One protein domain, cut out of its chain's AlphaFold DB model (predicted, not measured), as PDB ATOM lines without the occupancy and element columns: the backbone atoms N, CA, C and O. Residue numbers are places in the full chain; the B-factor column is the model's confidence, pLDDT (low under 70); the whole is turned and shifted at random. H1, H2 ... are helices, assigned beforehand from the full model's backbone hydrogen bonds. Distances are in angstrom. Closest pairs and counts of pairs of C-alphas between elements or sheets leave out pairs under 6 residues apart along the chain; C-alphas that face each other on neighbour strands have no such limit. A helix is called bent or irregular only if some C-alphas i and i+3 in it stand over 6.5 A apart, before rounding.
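Overview. This is residues 240 to 287 of the 344 residues of the protein "HAUS6_N domain-containing protein" of Petromyzon marinus (UniProt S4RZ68). One long helix, H3, makes the long axis of the domain, and two very short helices, H1 and H2, sit to one side of it, near its middle. From H2 a long loop, residues 253 to 264, runs to the first end of H3 and past it, then folds back at a small turn to enter H3, while the last residues, 279 to 287, stick out at the opposite end. The printed part has 48 residues with three named helices, in the order H1, H2, H3 along the chain, and no named strand; the class is all helix. The whole is only just loose, close to compact, with a radius of gyration of the C-alphas of 12.0 A, and it spans 41 by 17 by 17 A, the outline of a rod.

Along the chain. H1 is residues 240 to 244, 6.2 A from first to last C-alpha, and begins with C-alpha 240 at (-3.801, -39.310, 35.390). After Cys 245 comes H2, residues 246 to 252, 10.1 A long. Residues 253 to 264 hold no named element; within them residues 258 to 259 pair with residues 262 to 263, antiparallel, in a pairing too short to be named. H3 is residues 265 to 286, 31.0 A long, from C-alpha 265 at (4.113, -22.308, 26.442) to C-alpha 286 at (4.399, -53.322, 26.711). Its direction is nearly that of falling y.

Arrangement. H1 and H3 are close but not clearly touching; their closest C-alphas, those of Leu 241 and Ala 275, are 6.9 A apart. H1 and H2 meet only through their link, which is tight. H2 and H3 are close but not clearly touching, with the closest C-alphas, those of Ile 249 and Leu 271, 7.5 A apart. Their lines stand at a steep tilt of 55 degrees, and they run opposite ways. No helix is bent. In H1, H2 and H3 every pair of O of residue i and N of residue i+4 is within hydrogen-bond range.

Size, cuts and confidence. The two C-alphas farthest apart are those of Ala 260 and Gly 287, at 41.3 A. Residues 279 to 287, of which 279 to 286 belong to H3, stand free; the body without them has 39 residues and spans 27 by 18 by 16 A. The printed part has no cut, and the link from H2 to H3, 12 residues, is long. The mean pLDDT of the printed part is 80.6, and residues 261 and 287 of the model are under 70.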
ATOM      1  N   MET A 240      -4.699 -38.154  35.341       77.75
ATOM      2  CA  MET A 240      -3.801 -39.310  35.390       77.75
ATOM      3  C   MET A 240      -2.365 -38.934  35.018       77.75
ATOM      4  O   MET A 240      -1.434 -39.373  35.679       77.75
ATOM      5  N   LEU A 241      -2.180 -38.062  34.023       80.81
ATOM      6  CA  LEU A 241      -0.856 -37.618  33.595       80.81
ATOM      7  C   LEU A 241      -0.151 -36.804  34.690       80.81
ATOM      8  O   LEU A 241       1.032 -37.012  34.951       80.81
ATOM      9  N   LEU A 242      -0.890 -35.914  35.362       81.50
ATOM     10  CA  LEU A 242      -0.368 -35.132  36.487       81.50
ATOM     11  C   LEU A 242       0.042 -36.027  37.661       81.50
ATOM     12  O   LEU A 242       1.078 -35.779  38.271       81.50
ATOM     13  N   ALA A 243      -0.740 -37.071  37.946       81.50
ATOM     14  CA  ALA A 243      -0.425 -38.039  38.992       81.50
ATOM     15  C   ALA A 243       0.823 -38.875  38.652       81.50
ATOM     16  O   ALA A 243       1.681 -39.076  39.508       81.50
ATOM     17  N   LEU A 244       0.962 -39.314  37.397       78.50
ATOM     18  CA  LEU A 244       2.115 -40.099  36.939       78.50
ATOM     19  C   LEU A 244       3.416 -39.280  36.944       78.50
ATOM     20  O   LEU A 244       4.456 -39.762  37.390       78.50
ATOM     21  N   CYS A 245       3.352 -38.019  36.508       80.88
ATOM     22  CA  CYS A 245       4.525 -37.153  36.367       80.88
ATOM     23  C   CYS A 245       4.826 -36.311  37.624       80.88
ATOM     24  O   CYS A 245       5.734 -35.480  37.595       80.88
ATOM     25  N   GLU A 246       4.098 -36.475  38.736       81.62
ATOM     26  CA  GLU A 246       4.126 -35.548  39.883       81.62
ATOM     27  C   GLU A 246       5.540 -35.326  40.456       81.62
ATOM     28  O   GLU A 246       5.948 -34.199  40.762       81.62
ATOM     29  N   LYS A 247       6.328 -36.402  40.565       80.81
ATOM     30  CA  LYS A 247       7.706 -36.347  41.079       80.81
ATOM     31  C   LYS A 247       8.637 -35.571  40.145       80.81
ATOM     32  O   LYS A 247       9.535 -34.869  40.608       80.81
ATOM     33  N   GLU A 248       8.429 -35.679  38.839       80.38
ATOM     34  CA  GLU A 248       9.273 -35.048  37.823       80.38
ATOM     35  C   GLU A 248       8.869 -33.602  37.567       80.38
ATOM     36  O   GLU A 248       9.751 -32.762  37.409       80.38
ATOM     37  N   ILE A 249       7.570 -33.294  37.641       82.56
ATOM     38  CA  ILE A 249       7.029 -31.930  37.662       82.56
ATOM     39  C   ILE A 249       7.677 -31.141  38.808       82.56
ATOM     40  O   ILE A 249       8.232 -30.064  38.586       82.56
ATOM     41  N   LYS A 250       7.710 -31.717  40.022       81.56
ATOM     42  CA  LYS A 250       8.379 -31.115  41.192       81.56
ATOM     43  C   LYS A 250       9.891 -30.975  40.993       81.56
ATOM     44  O   LYS A 250      10.461 -29.942  41.337       81.56
ATOM     45  N   ARG A 251      10.549 -31.987  40.415       83.06
ATOM     46  CA  ARG A 251      12.003 -31.982  40.173       83.06
ATOM     47  C   ARG A 251      12.428 -30.947  39.128       83.06
ATOM     48  O   ARG A 251      13.462 -30.313  39.303       83.06
ATOM     49  N   GLN A 252      11.663 -30.799  38.049       79.19
ATOM     50  CA  GLN A 252      11.962 -29.881  36.947       79.19
ATOM     51  C   GLN A 252      11.377 -28.480  37.157       79.19
ATOM     52  O   GLN A 252      11.621 -27.606  36.334       79.19
ATOM     53  N   ARG A 253      10.654 -28.258  38.267       80.31
ATOM     54  CA  ARG A 253       9.954 -27.002  38.575       80.31
ATOM     55  C   ARG A 253       9.040 -26.560  37.427       80.31
ATOM     56  O   ARG A 253       8.994 -25.378  37.106       80.31
ATOM     57  N   VAL A 254       8.329 -27.509  36.815       80.50
ATOM     58  CA  VAL A 254       7.342 -27.183  35.777       80.50
ATOM     59  C   VAL A 254       6.245 -26.354  36.438       80.50
ATOM     60  O   VAL A 254       5.638 -26.794  37.419       80.50
ATOM     61  N   HIS A 255       6.052 -25.128  35.957       77.69
ATOM     62  CA  HIS A 255       5.054 -24.219  36.503       77.69
ATOM     63  C   HIS A 255       3.646 -24.630  36.057       77.69
ATOM     64  O   HIS A 255       3.450 -25.573  35.286       77.69
ATOM     65  N   ASN A 256       2.632 -23.953  36.599       80.06
ATOM     66  CA  ASN A 256       1.269 -24.178  36.142       80.06
ATOM     67  C   ASN A 256       1.163 -23.788  34.662       80.06
ATOM     68  O   ASN A 256       1.691 -22.758  34.253       80.06
ATOM     69  N   VAL A 257       0.451 -24.595  33.877       79.62
ATOM     70  CA  VAL A 257       0.292 -24.392  32.430       79.62
ATOM     71  C   VAL A 257      -0.431 -23.081  32.109       79.62
ATOM     72  O   VAL A 257      -0.227 -22.506  31.044       79.62
ATOM     73  N   PHE A 258      -1.196 -22.555  33.068       78.56
ATOM     74  CA  PHE A 258      -1.745 -21.207  33.015       78.56
ATOM     75  C   PHE A 258      -1.138 -20.331  34.112       78.56
ATOM     76  O   PHE A 258      -1.260 -20.633  35.303       78.56
ATOM     77  N   VAL A 259      -0.540 -19.208  33.712       76.12
ATOM     78  CA  VAL A 259      -0.015 -18.177  34.614       76.12
ATOM     79  C   VAL A 259      -0.748 -16.869  34.325       76.12
ATOM     80  O   VAL A 259      -0.686 -16.338  33.219       76.12
ATOM     81  N   ALA A 260      -1.477 -16.356  35.322       71.06
ATOM     82  CA  ALA A 260      -2.273 -15.125  35.215       71.06
ATOM     83  C   ALA A 260      -3.247 -15.103  34.010       71.06
ATOM     84  O   ALA A 260      -3.398 -14.083  33.345       71.06
ATOM     85  N   GLY A 261      -3.885 -16.242  33.713       69.62
ATOM     86  CA  GLY A 261      -4.854 -16.373  32.615       69.62
ATOM     87  C   GLY A 261      -4.241 -16.520  31.218       69.62
ATOM     88  O   GLY A 261      -4.990 -16.682  30.261       69.62
ATOM     89  N   ARG A 262      -2.908 -16.508  31.092       71.44
ATOM     90  CA  ARG A 262      -2.193 -16.769  29.835       71.44
ATOM     91  C   ARG A 262      -1.544 -18.145  29.851       71.44
ATOM     92  O   ARG A 262      -1.120 -18.624  30.907       71.44
ATOM     93  N   LEU A 263      -1.488 -18.770  28.681       79.06
ATOM     94  CA  LEU A 263      -0.861 -20.071  28.501       79.06
ATOM     95  C   LEU A 263       0.661 -19.908  28.581       79.06
ATOM     96  O   LEU A 263       1.262 -19.201  27.774       79.06
ATOM     97  N   ASP A 264       1.295 -20.572  29.544       83.12
ATOM     98  CA  ASP A 264       2.751 -20.632  29.603       83.12
ATOM     99  C   ASP A 264       3.254 -21.757  28.692       83.12
ATOM    100  O   ASP A 264       3.302 -22.932  29.068       83.12
ATOM    101  N   MET A 265       3.633 -21.381  27.471       79.25
ATOM    102  CA  MET A 265       4.113 -22.308  26.442       79.25
ATOM    103  C   MET A 265       5.317 -23.134  26.906       79.25
ATOM    104  O   MET A 265       5.461 -24.292  26.505       79.25
ATOM    105  N   LEU A 266       6.164 -22.585  27.783       82.75
ATOM    106  CA  LEU A 266       7.307 -23.317  28.321       82.75
ATOM    107  C   LEU A 266       6.840 -24.477  29.209       82.75
ATOM    108  O   LEU A 266       7.301 -25.607  29.038       82.75
ATOM    109  N   SER A 267       5.885 -24.217  30.102       84.31
ATOM    110  CA  SER A 267       5.297 -25.240  30.971       84.31
ATOM    111  C   SER A 267       4.518 -26.298  30.183       84.31
ATOM    112  O   SER A 267       4.612 -27.485  30.506       84.31
ATOM    113  N   VAL A 268       3.824 -25.916  29.098       85.44
ATOM    114  CA  VAL A 268       3.172 -26.869  28.172       85.44
ATOM    115  C   VAL A 268       4.196 -27.822  27.557       85.44
ATOM    116  O   VAL A 268       4.015 -29.040  27.601       85.44
ATOM    117  N   LEU A 269       5.286 -27.288  26.996       85.19
ATOM    118  CA  LEU A 269       6.314 -28.091  26.329       85.19
ATOM    119  C   LEU A 269       7.050 -29.010  27.306       85.19
ATOM    120  O   LEU A 269       7.327 -30.167  26.985       85.19
ATOM    121  N   GLN A 270       7.342 -28.518  28.511       85.75
ATOM    122  CA  GLN A 270       7.956 -29.319  29.566       85.75
ATOM    123  C   GLN A 270       7.052 -30.485  29.982       85.75
ATOM    124  O   GLN A 270       7.517 -31.624  30.048       85.75
ATOM    125  N   LEU A 271       5.756 -30.235  30.189       86.62
ATOM    126  CA  LEU A 271       4.794 -31.279  30.535       86.62
ATOM    127  C   LEU A 271       4.592 -32.280  29.389       86.62
ATOM    128  O   LEU A 271       4.555 -33.487  29.623       86.62
ATOM    129  N   HIS A 272       4.516 -31.802  28.145       85.69
ATOM    130  CA  HIS A 272       4.391 -32.659  26.966       85.69
ATOM    131  C   HIS A 272       5.604 -33.581  26.803       85.69
ATOM    132  O   HIS A 272       5.457 -34.776  26.556       85.69
ATOM    133  N   ARG A 273       6.813 -33.054  27.026       87.12
ATOM    134  CA  ARG A 273       8.041 -33.851  27.013       87.12
ATOM    135  C   ARG A 273       8.025 -34.949  28.080       87.12
ATOM    136  O   ARG A 273       8.471 -36.060  27.801       87.12
ATOM    137  N   LEU A 274       7.533 -34.652  29.285       86.44
ATOM    138  CA  LEU A 274       7.388 -35.646  30.356       86.44
ATOM    139  C   LEU A 274       6.366 -36.725  29.983       86.44
ATOM    140  O   LEU A 274       6.657 -37.910  30.122       86.44
ATOM    141  N   ALA A 275       5.222 -36.324  29.428       86.06
ATOM    142  CA  ALA A 275       4.187 -37.242  28.963       86.06
ATOM    143  C   ALA A 275       4.700 -38.202  27.885       86.06
ATOM    144  O   ALA A 275       4.513 -39.411  27.990       86.06
ATOM    145  N   LEU A 276       5.395 -37.671  26.876       87.25
ATOM    146  CA  LEU A 276       5.988 -38.477  25.811       87.25
ATOM    147  C   LEU A 276       7.051 -39.432  26.341       87.25
ATOM    148  O   LEU A 276       7.134 -40.562  25.874       87.25
ATOM    149  N   ARG A 277       7.856 -39.003  27.318       86.12
ATOM    150  CA  ARG A 277       8.864 -39.869  27.930       86.12
ATOM    151  C   ARG A 277       8.218 -41.052  28.647       86.12
ATOM    152  O   ARG A 277       8.620 -42.180  28.391       86.12
ATOM    153  N   HIS A 278       7.197 -40.800  29.467       81.94
ATOM    154  CA  HIS A 278       6.427 -41.865  30.119       81.94
ATOM    155  C   HIS A 278       5.776 -42.795  29.108       81.94
ATOM    156  O   HIS A 278       5.903 -44.006  29.225       81.94
ATOM    157  N   TYR A 279       5.149 -42.241  28.071       82.81
ATOM    158  CA  TYR A 279       4.533 -43.034  27.014       82.81
ATOM    159  C   TYR A 279       5.554 -43.911  26.276       82.81
ATOM    160  O   TYR A 279       5.308 -45.089  26.031       82.81
ATOM    161  N   MET A 280       6.733 -43.372  25.956       81.44
ATOM    162  CA  MET A 280       7.814 -44.145  25.344       81.44
ATOM    163  C   MET A 280       8.344 -45.246  26.265       81.44
ATOM    164  O   MET A 280       8.669 -46.330  25.781       81.44
ATOM    165  N   ASP A 281       8.453 -44.982  27.564       82.81
ATOM    166  CA  ASP A 281       8.912 -45.970  28.537       82.81
ATOM    167  C   ASP A 281       7.852 -47.068  28.756       82.81
ATOM    168  O   ASP A 281       8.210 -48.244  28.800       82.81
ATOM    169  N   GLU A 282       6.555 -46.741  28.751       79.31
ATOM    170  CA  GLU A 282       5.481 -47.745  28.737       79.31
ATOM    171  C   GLU A 282       5.468 -48.574  27.448       79.31
ATOM    172  O   GLU A 282       5.360 -49.797  27.514       79.31
ATOM    173  N   LEU A 283       5.650 -47.954  26.276       76.19
ATOM    174  CA  LEU A 283       5.750 -48.675  25.000       76.19
ATOM    175  C   LEU A 283       6.950 -49.627  24.955       76.19
ATOM    176  O   LEU A 283       6.869 -50.698  24.353       76.19
ATOM    177  N   ARG A 284       8.064 -49.265  25.601       77.94
ATOM    178  CA  ARG A 284       9.233 -50.148  25.739       77.94
ATOM    179  C   ARG A 284       8.944 -51.370  26.611       77.94
ATOM    180  O   ARG A 284       9.551 -52.410  26.381       77.94
ATOM    181  N   ILE A 285       8.048 -51.245  27.591       77.69
ATOM    182  CA  ILE A 285       7.667 -52.327  28.509       77.69
ATOM    183  C   ILE A 285       6.576 -53.217  27.896       77.69
ATOM    184  O   ILE A 285       6.661 -54.438  27.988       77.69
ATOM    185  N   MET A 286       5.562 -52.618  27.270       72.25
ATOM    186  CA  MET A 286       4.399 -53.322  26.711       72.25
ATOM    187  C   MET A 286       4.665 -53.930  25.323       72.25
ATOM    188  O   MET A 286       3.954 -54.843  24.911       72.25
ATOM    189  N   GLY A 287       5.688 -53.445  24.609       69.44
ATOM    190  CA  GLY A 287       5.936 -53.795  23.212       69.44
ATOM    191  C   GLY A 287       4.939 -53.121  22.263       69.44
ATOM    192  O   GLY A 287       3.818 -52.772  22.632       69.44
TER     193      GLY A 287